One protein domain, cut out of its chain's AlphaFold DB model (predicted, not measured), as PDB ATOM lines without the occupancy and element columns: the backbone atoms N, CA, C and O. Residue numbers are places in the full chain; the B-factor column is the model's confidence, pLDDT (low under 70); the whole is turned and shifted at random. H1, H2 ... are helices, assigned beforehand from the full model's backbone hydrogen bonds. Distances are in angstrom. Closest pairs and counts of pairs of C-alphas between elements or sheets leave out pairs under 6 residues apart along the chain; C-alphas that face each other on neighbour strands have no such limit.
ATOM      1  N   SER A   2     160.465 168.427 124.538       38.94
ATOM      2  CA  SER A   2     160.883 169.461 125.489       38.94
ATOM      3  C   SER A   2     160.036 169.325 126.754       38.94
ATOM      4  O   SER A   2     159.036 170.016 126.925       38.94
ATOM      5  N   GLY A   3     160.379 168.356 127.602       40.81
ATOM      6  CA  GLY A   3     159.842 168.319 128.957       40.81
ATOM      7  C   GLY A   3     160.481 169.455 129.746       40.81
ATOM      8  O   GLY A   3     161.705 169.516 129.823       40.81
ATOM      9  N   ASN A   4     159.669 170.355 130.299       45.53
ATOM     10  CA  ASN A   4     160.099 171.364 131.264       45.53
ATOM     11  C   ASN A   4     160.657 170.654 132.506       45.53
ATOM     12  O   ASN A   4     159.928 170.395 133.462       45.53
ATOM     13  N   THR A   5     161.934 170.279 132.491       57.84
ATOM     14  CA  THR A   5     162.619 169.807 133.692       57.84
ATOM     15  C   THR A   5     162.762 171.010 134.619       57.84
ATOM     16  O   THR A   5     163.639 171.844 134.411       57.84
ATOM     17  N   ASN A   6     161.862 171.148 135.596       62.12
ATOM     18  CA  ASN A   6     161.956 172.220 136.578       62.12
ATOM     19  C   ASN A   6     163.013 171.840 137.622       62.12
ATOM     20  O   ASN A   6     162.772 170.987 138.479       62.12
ATOM     21  N   ILE A   7     164.200 172.444 137.522       67.62
ATOM     22  CA  ILE A   7     165.333 172.172 138.418       67.62
ATOM     23  C   ILE A   7     165.012 172.533 139.879       67.62
ATOM     24  O   ILE A   7     165.618 171.982 140.796       67.62
ATOM     25  N   GLU A   8     163.993 173.367 140.107       61.16
ATOM     26  CA  GLU A   8     163.470 173.719 141.435       61.16
ATOM     27  C   GLU A   8     162.953 172.510 142.239       61.16
ATOM     28  O   GLU A   8     162.861 172.587 143.462       61.16
ATOM     29  N   ASN A   9     162.671 171.378 141.584       60.91
ATOM     30  CA  ASN A   9     162.227 170.151 142.252       60.91
ATOM     31  C   ASN A   9     163.376 169.318 142.847       60.91
ATOM     32  O   ASN A   9     163.119 168.400 143.630       60.91
ATOM     33  N   PHE A  10     164.635 169.594 142.494       64.00
ATOM     34  CA  PHE A  10     165.766 168.908 143.111       64.00
ATOM     35  C   PHE A  10     166.088 169.573 144.447       64.00
ATOM     36  O   PHE A  10     166.450 170.748 144.507       64.00
ATOM     37  N   GLN A  11     165.986 168.810 145.539       63.91
ATOM     38  CA  GLN A  11     166.523 169.268 146.817       63.91
ATOM     39  C   GLN A  11     168.011 169.592 146.658       63.91
ATOM     40  O   GLN A  11     168.706 168.932 145.883       63.91
ATOM     41  N   VAL A  12     168.500 170.575 147.424       68.56
ATOM     42  CA  VAL A  12     169.915 170.997 147.507       68.56
ATOM     43  C   VAL A  12     170.761 169.915 148.202       68.56
ATOM     44  O   VAL A  12     171.410 170.119 149.228       68.56
ATOM     45  N   SER A  13     170.661 168.697 147.688       77.00
ATOM     46  CA  SER A  13     171.265 167.476 148.185       77.00
ATOM     47  C   SER A  13     171.921 166.663 147.073       77.00
ATOM     48  O   SER A  13     172.845 165.899 147.363       77.00
ATOM     49  N   VAL A  14     171.510 166.863 145.817       88.62
ATOM     50  CA  VAL A  14     172.100 166.204 144.649       88.62
ATOM     51  C   VAL A  14     173.411 166.899 144.285       88.62
ATOM     52  O   VAL A  14     173.461 168.122 144.157       88.62
ATOM     53  N   ASN A  15     174.490 166.133 144.134       92.19
ATOM     54  CA  ASN A  15     175.774 166.681 143.700       92.19
ATOM     55  C   ASN A  15     175.624 167.357 142.312       92.19
ATOM     56  O   ASN A  15     174.975 166.771 141.440       92.19
ATOM     57  N   PRO A  16     176.194 168.558 142.084       94.50
ATOM     58  CA  PRO A  16     176.022 169.263 140.818       94.50
ATOM     59  C   PRO A  16     176.480 168.507 139.568       94.50
ATOM     60  O   PRO A  16     175.833 168.657 138.535       94.50
ATOM     61  N   ASP A  17     177.517 167.670 139.653       94.56
ATOM     62  CA  ASP A  17     177.992 166.841 138.536       94.56
ATOM     63  C   ASP A  17     176.930 165.803 138.160       94.56
ATOM     64  O   ASP A  17     176.589 165.625 136.994       94.56
ATOM     65  N   VAL A  18     176.328 165.172 139.173       92.50
ATOM     66  CA  VAL A  18     175.243 164.203 138.977       92.50
ATOM     67  C   VAL A  18     174.032 164.888 138.352       92.50
ATOM     68  O   VAL A  18     173.439 164.358 137.416       92.50
ATOM     69  N   LEU A  19     173.666 166.077 138.838       92.69
ATOM     70  CA  LEU A  19     172.564 166.833 138.251       92.69
ATOM     71  C   LEU A  19     172.879 167.246 136.805       92.69
ATOM     72  O   LEU A  19     172.002 167.167 135.950       92.69
ATOM     73  N   PHE A  20     174.122 167.633 136.505       93.06
ATOM     74  CA  PHE A  20     174.560 167.970 135.150       93.06
ATOM     75  C   PHE A  20     174.337 166.801 134.176       93.06
ATOM     76  O   PHE A  20     173.795 166.993 133.081       93.06
ATOM     77  N   ASP A  21     174.683 165.587 134.609       91.06
ATOM     78  CA  ASP A  21     174.478 164.353 133.848       91.06
ATOM     79  C   ASP A  21     172.990 163.986 133.716       91.06
ATOM     80  O   ASP A  21     172.538 163.646 132.619       91.06
ATOM     81  N   MET A  22     172.191 164.112 134.786       90.38
ATOM     82  CA  MET A  22     170.734 163.878 134.743       90.38
ATOM     83  C   MET A  22     170.033 164.799 133.737       90.38
ATOM     84  O   MET A  22     169.128 164.372 133.018       90.38
ATOM     85  N   LEU A  23     170.477 166.055 133.662       88.94
ATOM     86  CA  LEU A  23     169.994 167.056 132.710       88.94
ATOM     87  C   LEU A  23     170.526 166.839 131.285       88.94
ATOM     88  O   LEU A  23     170.140 167.567 130.370       88.94
ATOM     89  N   LYS A  24     171.406 165.848 131.090       88.62
ATOM     90  CA  LYS A  24     172.068 165.524 129.820       88.62
ATOM     91  C   LYS A  24     172.762 166.740 129.203       88.62
ATOM     92  O   LYS A  24     172.793 166.889 127.982       88.62
ATOM     93  N   LEU A  25     173.335 167.614 130.037       88.44
ATOM     94  CA  LEU A  25     173.981 168.843 129.568       88.44
ATOM     95  C   LEU A  25     175.242 168.557 128.736       88.44
ATOM     96  O   LEU A  25     175.565 169.304 127.815       88.44
ATOM     97  N   SER A  26     175.907 167.422 128.956       82.94
ATOM     98  CA  SER A  26     177.015 166.964 128.107       82.94
ATOM     99  C   SER A  26     176.603 166.726 126.643       82.94
ATOM    100  O   SER A  26     177.421 166.908 125.741       82.94
ATOM    101  N   ALA A  27     175.328 166.415 126.369       81.06
ATOM    102  CA  ALA A  27     174.831 166.179 125.011       81.06
ATOM    103  C   ALA A  27     174.820 167.441 124.126       81.06
ATOM    104  O   ALA A  27     174.715 167.328 122.907       81.06
ATOM    105  N   PHE A  28     174.971 168.637 124.707       75.88
ATOM    106  CA  PHE A  28     175.065 169.895 123.955       75.88
ATOM    107  C   PHE A  28     176.442 170.118 123.304       75.88
ATOM    108  O   PHE A  28     176.656 171.144 122.658       75.88
ATOM    109  N   GLY A  29     177.389 169.179 123.449       66.62
ATOM    110  CA  GLY A  29     178.635 169.166 122.674       66.62
ATOM    111  C   GLY A  29     179.499 170.418 122.860       66.62
ATOM    112  O   GLY A  29     180.113 170.890 121.907       66.62
ATOM    113  N   GLY A  30     179.494 170.996 124.064       67.94
ATOM    114  CA  GLY A  30     180.256 172.204 124.391       67.94
ATOM    115  C   GLY A  30     179.562 173.536 124.073       67.94
ATOM    116  O   GLY A  30     180.128 174.581 124.378       67.94
ATOM    117  N   LYS A  31     178.343 173.527 123.515       72.62
ATOM    118  CA  LYS A  31     177.517 174.728 123.276       72.62
ATOM    119  C   LYS A  31     176.472 174.896 124.378       72.62
ATOM    120  O   LYS A  31     175.289 174.620 124.186       72.62
ATOM    121  N   LEU A  32     176.940 175.256 125.567       81.00
ATOM    122  CA  LEU A  32     176.094 175.457 126.753       81.00
ATOM    123  C   LEU A  32     175.706 176.923 126.964       81.00
ATOM    124  O   LEU A  32     174.784 177.223 127.724       81.00
ATOM    125  N   ASP A  33     176.394 177.835 126.288       72.19
ATOM    126  CA  ASP A  33     176.129 179.261 126.326       72.19
ATOM    127  C   ASP A  33     174.712 179.576 125.824       72.19
ATOM    128  O   ASP A  33     174.268 179.115 124.777       72.19
ATOM    129  N   GLY A  34     173.959 180.333 126.625       72.88
ATOM    130  CA  GLY A  34     172.576 180.700 126.311       72.88
ATOM    131  C   GLY A  34     171.536 179.589 126.510       72.88
ATOM    132  O   GLY A  34     170.350 179.858 126.331       72.88
ATOM    133  N   SER A  35     171.923 178.375 126.925       84.94
ATOM    134  CA  SER A  35     170.965 177.308 127.245       84.94
ATOM    135  C   SER A  35     170.179 177.645 128.524       84.94
ATOM    136  O   SER A  35     170.786 177.760 129.594       84.94
ATOM    137  N   PRO A  36     168.833 177.747 128.481       86.56
ATOM    138  CA  PRO A  36     168.028 178.003 129.678       86.56
ATOM    139  C   PRO A  36     168.219 176.934 130.758       86.56
ATOM    140  O   PRO A  36     168.211 177.246 131.948       86.56
ATOM    141  N   LEU A  37     168.434 175.681 130.345       88.88
ATOM    142  CA  LEU A  37     168.658 174.564 131.257       88.88
ATOM    143  C   LEU A  37     170.020 174.668 131.951       88.88
ATOM    144  O   LEU A  37     170.126 174.427 133.150       88.88
ATOM    145  N   PHE A  38     171.052 175.092 131.217       91.19
ATOM    146  CA  PHE A  38     172.365 175.352 131.800       91.19
ATOM    147  C   PHE A  38     172.317 176.533 132.775       91.19
ATOM    148  O   PHE A  38     172.849 176.433 133.874       91.19
ATOM    149  N   SER A  39     171.603 177.609 132.441       89.31
ATOM    150  CA  SER A  39     171.393 178.740 133.357       89.31
ATOM    151  C   SER A  39     170.712 178.320 134.664       89.31
ATOM    152  O   SER A  39     171.106 178.766 135.742       89.31
ATOM    153  N   GLN A  40     169.723 177.426 134.595       90.06
ATOM    154  CA  GLN A  40     169.102 176.855 135.790       90.06
ATOM    155  C   GLN A  40     170.080 175.971 136.584       90.06
ATOM    156  O   GLN A  40     170.098 176.047 137.812       90.06
ATOM    157  N   TRP A  41     170.932 175.187 135.915       93.44
ATOM    158  CA  TRP A  41     171.986 174.416 136.582       93.44
ATOM    159  C   TRP A  41     173.013 175.320 137.280       93.44
ATOM    160  O   TRP A  41     173.372 175.060 138.424       93.44
ATOM    161  N   LEU A  42     173.420 176.436 136.665       92.81
ATOM    162  CA  LEU A  42     174.297 177.426 137.301       92.81
ATOM    163  C   LEU A  42     173.653 178.030 138.557       92.81
ATOM    164  O   LEU A  42     174.314 178.153 139.587       92.81
ATOM    165  N   LYS A  43     172.353 178.357 138.501       90.38
ATOM    166  CA  LYS A  43     171.593 178.825 139.674       90.38
ATOM    167  C   LYS A  43     171.563 177.760 140.771       90.38
ATOM    168  O   LYS A  43     171.796 178.083 141.933       90.38
ATOM    169  N   TYR A  44     171.334 176.499 140.402       92.00
ATOM    170  CA  TYR A  44     171.382 175.379 141.338       92.00
ATOM    171  C   TYR A  44     172.755 175.251 142.002       92.00
ATOM    172  O   TYR A  44     172.820 175.123 143.220       92.00
ATOM    173  N   VAL A  45     173.850 175.335 141.236       93.12
ATOM    174  CA  VAL A  45     175.214 175.300 141.784       93.12
ATOM    175  C   VAL A  45     175.422 176.419 142.802       93.12
ATOM    176  O   VAL A  45     175.944 176.156 143.883       93.12
ATOM    177  N   SER A  46     174.982 177.644 142.501       90.50
ATOM    178  CA  SER A  46     175.067 178.764 143.444       90.50
ATOM    179  C   SER A  46     174.335 178.462 144.755       90.50
ATOM    180  O   SER A  46     174.933 178.586 145.819       90.50
ATOM    181  N   THR A  47     173.094 177.967 144.697       90.81
ATOM    182  CA  THR A  47     172.335 177.579 145.902       90.81
ATOM    183  C   THR A  47     172.947 176.370 146.622       90.81
ATOM    184  O   THR A  47     172.898 176.278 147.847       90.81
ATOM    185  N   PHE A  48     173.552 175.429 145.894       91.56
ATOM    186  CA  PHE A  48     174.251 174.283 146.475       91.56
ATOM    187  C   PHE A  48     175.467 174.715 147.290       91.56
ATOM    188  O   PHE A  48     175.642 174.252 148.419       91.56
ATOM    189  N   ARG A  49     176.252 175.653 146.751       92.31
ATOM    190  CA  ARG A  49     177.453 176.216 147.383       92.31
ATOM    191  C   ARG A  49     177.176 176.937 148.703       92.31
ATOM    192  O   ARG A  49     178.055 176.984 149.555       92.31
ATOM    193  N   GLU A  50     175.963 177.446 148.908       90.44
ATOM    194  CA  GLU A  50     175.556 178.070 150.179       90.44
ATOM    195  C   GLU A  50     175.462 177.063 151.334       90.44
ATOM    196  O   GLU A  50     175.576 177.438 152.499       90.44
ATOM    197  N   LYS A  51     175.226 175.783 151.026       90.12
ATOM    198  CA  LYS A  51     174.966 174.738 152.029       90.12
ATOM    199  C   LYS A  51     176.022 173.641 152.043       90.12
ATOM    200  O   LYS A  51     176.106 172.892 153.016       90.12
ATOM    201  N   ARG A  52     176.765 173.473 150.949       90.88
ATOM    202  CA  ARG A  52     177.673 172.345 150.717       90.88
ATOM    203  C   ARG A  52     178.883 172.773 149.898       90.88
ATOM    204  O   ARG A  52     178.823 173.719 149.123       90.88
ATOM    205  N   TYR A  53     179.975 172.030 150.042       92.56
ATOM    206  CA  TYR A  53     181.202 172.290 149.299       92.56
ATOM    207  C   TYR A  53     181.051 171.903 147.821       92.56
ATOM    208  O   TYR A  53     180.748 170.750 147.506       92.56
ATOM    209  N   TYR A  54     181.268 172.870 146.931       94.75
ATOM    210  CA  TYR A  54     181.445 172.661 145.495       94.75
ATOM    211  C   TYR A  54     182.224 173.842 144.918       94.75
ATOM    212  O   TYR A  54     181.644 174.899 144.688       94.75
ATOM    213  N   ASP A  55     183.533 173.728 144.738       95.19
ATOM    214  CA  ASP A  55     184.355 174.868 144.314       95.19
ATOM    215  C   ASP A  55     184.389 175.062 142.782       95.19
ATOM    216  O   ASP A  55     183.716 174.370 142.011       95.19
ATOM    217  N   ASP A  56     185.119 176.083 142.332       96.62
ATOM    218  CA  ASP A  56     185.285 176.388 140.907       96.62
ATOM    219  C   ASP A  56     186.169 175.365 140.180       96.62
ATOM    220  O   ASP A  56     186.024 175.179 138.975       96.62
ATOM    221  N   TYR A  57     187.057 174.668 140.890       96.06
ATOM    222  CA  TYR A  57     187.916 173.648 140.296       96.06
ATOM    223  C   TYR A  57     187.150 172.354 140.036       96.06
ATOM    224  O   TYR A  57     187.329 171.761 138.980       96.06
ATOM    225  N   GLN A  58     186.215 171.976 140.910       96.88
ATOM    226  CA  GLN A  58     185.286 170.873 140.661       96.88
ATOM    227  C   GLN A  58     184.420 171.146 139.427       96.88
ATOM    228  O   GLN A  58     184.267 170.277 138.570       96.88
ATOM    229  N   MET A  59     183.917 172.377 139.287       96.12
ATOM    230  CA  MET A  59     183.187 172.791 138.084       96.12
ATOM    231  C   MET A  59     184.074 172.736 136.829       96.12
ATOM    232  O   MET A  59     183.639 172.259 135.779       96.12
ATOM    233  N   LEU A  60     185.324 173.194 136.928       96.06
ATOM    234  CA  LEU A  60     186.289 173.111 135.834       96.06
ATOM    235  C   LEU A  60     186.584 171.658 135.434       96.06
ATOM    236  O   LEU A  60     186.610 171.351 134.243       96.06
ATOM    237  N   ASP A  61     186.791 170.769 136.403       95.69
ATOM    238  CA  ASP A  61     187.078 169.354 136.170       95.69
ATOM    239  C   ASP A  61     185.895 168.647 135.502       95.69
ATOM    240  O   ASP A  61     186.094 167.894 134.543       95.69
ATOM    241  N   LEU A  62     184.663 168.958 135.926       95.50
ATOM    242  CA  LEU A  62     183.448 168.517 135.242       95.50
ATOM    243  C   LEU A  62     183.476 168.941 133.771       95.50
ATOM    244  O   LEU A  62     183.312 168.096 132.891       95.50
ATOM    245  N   PHE A  63     183.736 170.220 133.479       94.25
ATOM    246  CA  PHE A  63     183.786 170.698 132.098       94.25
ATOM    247  C   PHE A  63     184.878 169.992 131.287       94.25
ATOM    248  O   PHE A  63     184.589 169.468 130.215       94.25
ATOM    249  N   ARG A  64     186.102 169.879 131.813       92.81
ATOM    250  CA  ARG A  64     187.216 169.186 131.135       92.81
ATOM    251  C   ARG A  64     186.923 167.715 130.845       92.81
ATOM    252  O   ARG A  64     187.428 167.185 129.859       92.81
ATOM    253  N   LYS A  65     186.125 167.056 131.688       92.50
ATOM    254  CA  LYS A  65     185.733 165.653 131.512       92.50
ATOM    255  C   LYS A  65     184.720 165.462 130.382       92.50
ATOM    256  O   LYS A  65     184.742 164.424 129.726       92.50
ATOM    257  N   VAL A  66     183.824 166.427 130.176       91.31
ATOM    258  CA  VAL A  66     182.651 166.258 129.296       91.31
ATOM    259  C   VAL A  66     182.741 167.015 127.973       91.31
ATOM    260  O   VAL A  66     181.917 166.769 127.094       91.31
ATOM    261  N   MET A  67     183.699 167.931 127.802       89.44
ATOM    262  CA  MET A  67     183.862 168.678 126.552       89.44
ATOM    263  C   MET A  67     185.338 168.917 126.181       89.44
ATOM    264  O   MET A  67     186.199 168.953 127.061       89.44
ATOM    265  N   PRO A  68     185.650 169.106 124.882       90.25
ATOM    266  CA  PRO A  68     186.998 169.449 124.432       90.25
ATOM    267  C   PRO A  68     187.507 170.763 125.043       90.25
ATOM    268  O   PRO A  68     186.722 171.667 125.327       90.25
ATOM    269  N   GLU A  69     188.830 170.910 125.169       89.56
ATOM    270  CA  GLU A  69     189.466 172.082 125.798       89.56
ATOM    271  C   GLU A  69     189.016 173.423 125.187       89.56
ATOM    272  O   GLU A  69     188.718 174.362 125.921       89.56
ATOM    273  N   GLU A  70     188.893 173.514 123.858       89.00
ATOM    274  CA  GLU A  70     188.410 174.729 123.180       89.00
ATOM    275  C   GLU A  70     186.986 175.114 123.600       89.00
ATOM    276  O   GLU A  70     186.695 176.295 123.818       89.00
ATOM    277  N   SER A  71     186.112 174.123 123.783       91.00
ATOM    278  CA  SER A  71     184.756 174.334 124.286       91.00
ATOM    279  C   SER A  71     184.759 174.764 125.749       91.00
ATOM    280  O   SER A  71     184.016 175.680 126.090       91.00
ATOM    281  N   VAL A  72     185.629 174.188 126.592       93.44
ATOM    282  CA  VAL A  72     185.792 174.633 127.988       93.44
ATOM    283  C   VAL A  72     186.193 176.104 128.021       93.44
ATOM    284  O   VAL A  72     185.534 176.911 128.666       93.44
ATOM    285  N   VAL A  73     187.245 176.484 127.293       93.56
ATOM    286  CA  VAL A  73     187.746 177.867 127.280       93.56
ATOM    287  C   VAL A  73     186.685 178.839 126.759       93.56
ATOM    288  O   VAL A  73     186.497 179.909 127.340       93.56
ATOM    289  N   THR A  74     185.967 178.468 125.697       92.25
ATOM    290  CA  THR A  74     184.884 179.285 125.132       92.25
ATOM    291  C   THR A  74     183.736 179.446 126.126       92.25
ATOM    292  O   THR A  74     183.277 180.565 126.351       92.25
ATOM    293  N   LEU A  75     183.320 178.359 126.781       93.81
ATOM    294  CA  LEU A  75     182.279 178.382 127.803       93.81
ATOM    295  C   LEU A  75     182.670 179.278 128.977       93.81
ATOM    296  O   LEU A  75     181.900 180.155 129.357       93.81
ATOM    297  N   LEU A  76     183.875 179.099 129.523       94.94
ATOM    298  CA  LEU A  76     184.377 179.927 130.617       94.94
ATOM    299  C   LEU A  76     184.445 181.400 130.210       94.94
ATOM    300  O   LEU A  76     184.072 182.271 130.990       94.94
ATOM    301  N   HIS A  77     184.861 181.698 128.979       93.62
ATOM    302  CA  HIS A  77     184.835 183.066 128.477       93.62
ATOM    303  C   HIS A  77     183.409 183.640 128.439       93.62
ATOM    304  O   HIS A  77     183.202 184.761 128.906       93.62
ATOM    305  N   SER A  78     182.425 182.879 127.951       92.88
ATOM    306  CA  SER A  78     181.013 183.286 127.923       92.88
ATOM    307  C   SER A  78     180.421 183.458 129.326       92.88
ATOM    308  O   SER A  78     179.673 184.407 129.562       92.88
ATOM    309  N   LEU A  79     180.805 182.614 130.292       93.88
ATOM    310  CA  LEU A  79     180.378 182.730 131.692       93.88
ATOM    311  C   LEU A  79     180.777 184.066 132.327       93.88
ATOM    312  O   LEU A  79     180.096 184.531 133.236       93.88
ATOM    313  N   ARG A  80     181.812 184.745 131.818       94.06
ATOM    314  CA  ARG A  80     182.180 186.091 132.291       94.06
ATOM    315  C   ARG A  80     181.088 187.136 132.056       94.06
ATOM    316  O   ARG A  80     181.096 188.160 132.732       94.06
ATOM    317  N   GLN A  81     180.173 186.886 131.117       91.00
ATOM    318  CA  GLN A  81     179.022 187.747 130.824       91.00
ATOM    319  C   GLN A  81     177.767 187.359 131.621       91.00
ATOM    320  O   GLN A  81     176.769 188.073 131.580       91.00
ATOM    321  N   VAL A  82     177.798 186.242 132.357       89.94
ATOM    322  CA  VAL A  82     176.685 185.817 133.209       89.94
ATOM    323  C   VAL A  82     176.756 186.578 134.542       89.94
ATOM    324  O   VAL A  82     177.815 186.582 135.184       89.94
ATOM    325  N   PRO A  83     175.657 187.217 134.995       87.94
ATOM    326  CA  PRO A  83     175.626 187.919 136.274       87.94
ATOM    327  C   PRO A  83     176.121 187.035 137.424       87.94
ATOM    328  O   PRO A  83     175.636 185.923 137.621       87.94
ATOM    329  N   GLY A  84     177.106 187.530 138.175       88.81
ATOM    330  CA  GLY A  84     177.670 186.823 139.326       88.81
ATOM    331  C   GLY A  84     178.654 185.691 139.007       88.81
ATOM    332  O   GLY A  84     179.080 185.040 139.952       88.81
ATOM    333  N   MET A  85     179.039 185.465 137.741       92.31
ATOM    334  CA  MET A  85     179.978 184.392 137.354       92.31
ATOM    335  C   MET A  85     181.358 184.864 136.894       92.31
ATOM    336  O   MET A  85     182.250 184.042 136.682       92.31
ATOM    337  N   LYS A  86     181.566 186.178 136.747       94.62
ATOM    338  CA  LYS A  86     182.824 186.733 136.228       94.62
ATOM    339  C   LYS A  86     184.057 186.251 136.999       94.62
ATOM    340  O   LYS A  86     185.000 185.765 136.384       94.62
ATOM    341  N   ASN A  87     184.040 186.331 138.328       94.94
ATOM    342  CA  ASN A  87     185.204 185.984 139.148       94.94
ATOM    343  C   ASN A  87     185.491 184.472 139.159       94.94
ATOM    344  O   ASN A  87     186.656 184.068 139.161       94.94
ATOM    345  N   GLN A  88     184.444 183.644 139.136       95.50
ATOM    346  CA  GLN A  88     184.559 182.187 139.052       95.50
ATOM    347  C   GLN A  88     185.142 181.775 137.698       95.50
ATOM    348  O   GLN A  88     186.097 181.003 137.628       95.50
ATOM    349  N   ALA A  89     184.624 182.357 136.612       96.38
ATOM    350  CA  ALA A  89     185.135 182.146 135.265       96.38
ATOM    351  C   ALA A  89     186.603 182.577 135.126       96.38
ATOM    352  O   ALA A  89     187.416 181.816 134.601       96.38
ATOM    353  N   ASP A  90     186.965 183.751 135.647       97.06
ATOM    354  CA  ASP A  90     188.348 184.237 135.641       97.06
ATOM    355  C   ASP A  90     189.271 183.317 136.468       97.06
ATOM    356  O   ASP A  90     190.409 183.063 136.072       97.06
ATOM    357  N   THR A  91     188.780 182.757 137.580       97.06
ATOM    358  CA  THR A  91     189.518 181.780 138.402       97.06
ATOM    359  C   THR A  91     189.767 180.469 137.662       97.06
ATOM    360  O   THR A  91     190.904 179.994 137.635       97.06
ATOM    361  N   MET A  92     188.752 179.925 136.992       96.94
ATOM    362  CA  MET A  92     188.893 178.718 136.172       96.94
ATOM    363  C   MET A  92     189.808 178.946 134.959       96.94
ATOM    364  O   MET A  92     190.665 178.110 134.670       96.94
ATOM    365  N   LEU A  93     189.695 180.094 134.278       96.12
ATOM    366  CA  LEU A  93     190.579 180.461 133.164       96.12
ATOM    367  C   LEU A  93     192.034 180.593 133.616       96.12
ATOM    368  O   LEU A  93     192.923 180.057 132.958       96.12
ATOM    369  N   ARG A  94     192.286 181.263 134.747       95.06
ATOM    370  CA  ARG A  94     193.632 181.385 135.324       95.06
ATOM    371  C   ARG A  94     194.216 180.019 135.679       95.06
ATOM    372  O   ARG A  94     195.388 179.780 135.402       95.06
TER     373      ARG A  94
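Overview. This is residues 2 to 94 of the 284 residues of the protein "RxLR effector protein" of Phytophthora megakarya (UniProt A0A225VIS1). Three helices, H3, H1 and H4, stand in an open arc, and a helical hairpin, H5 and H6, continues it from H4, with H3 and the hairpin at its two ends. The short H2 sits by the last residue of H4, and residues 2 to 15, with no named element, make a tail far from the last residue of H6. The printed part has 93 residues with six named helices, H1 to H6 in chain order, and no named strand: all helix. It is compact, with a radius of gyration of the C-alphas of 12.4 A and spans of 33 by 30 by 23 A.

Along the chain. H1, residues 16 to 22, begins at C-alpha 16 (176.022, 169.263, 140.818). H2 is residues 25 to 28. H3, residues 36 to 49, is 20.1 A long. H4, residues 56 to 66, is 15.6 A, and H5, residues 69 to 79, is 15.2 A. H6, residues 86 to 94, ends at C-alpha 94 (193.632, 181.385, 135.324).

Arrangement. H1 and H3 touch, closest at the C-alphas of Pro 16 and Val 45, 6.2 A, opposite ways at a shallow tilt of 34 degrees, only just short of steep. H1 and H4 are close but not clearly touching, at Asp 17 and Leu 62, C-alphas 6.6 A apart. H2 is close to H4 but not clearly touching, with the C-alphas of Ser 26 and Val 66 5.8 A apart. H4 and H6 touch at a steep tilt of 65 degrees, closest at the C-alphas of Asp 56 and Gln 88, 6.1 A. H5 and H6 form a hairpin, closest at the C-alphas of Leu 76 and Ala 89, 5.2 A. H3 is apart from H4, H5 and H6. Every O i to N i+4 pair is within hydrogen-bond range in H1, H3, H4, H5 and H6; H2 is too short for one.

Size, cuts and confidence. The C-alphas farthest apart, of Gly 3 and Arg 94, are 36.8 A apart. The printed part has no cut and no long link between helices. Residues 2 to 12 and 29 to 30 have pLDDT under 70.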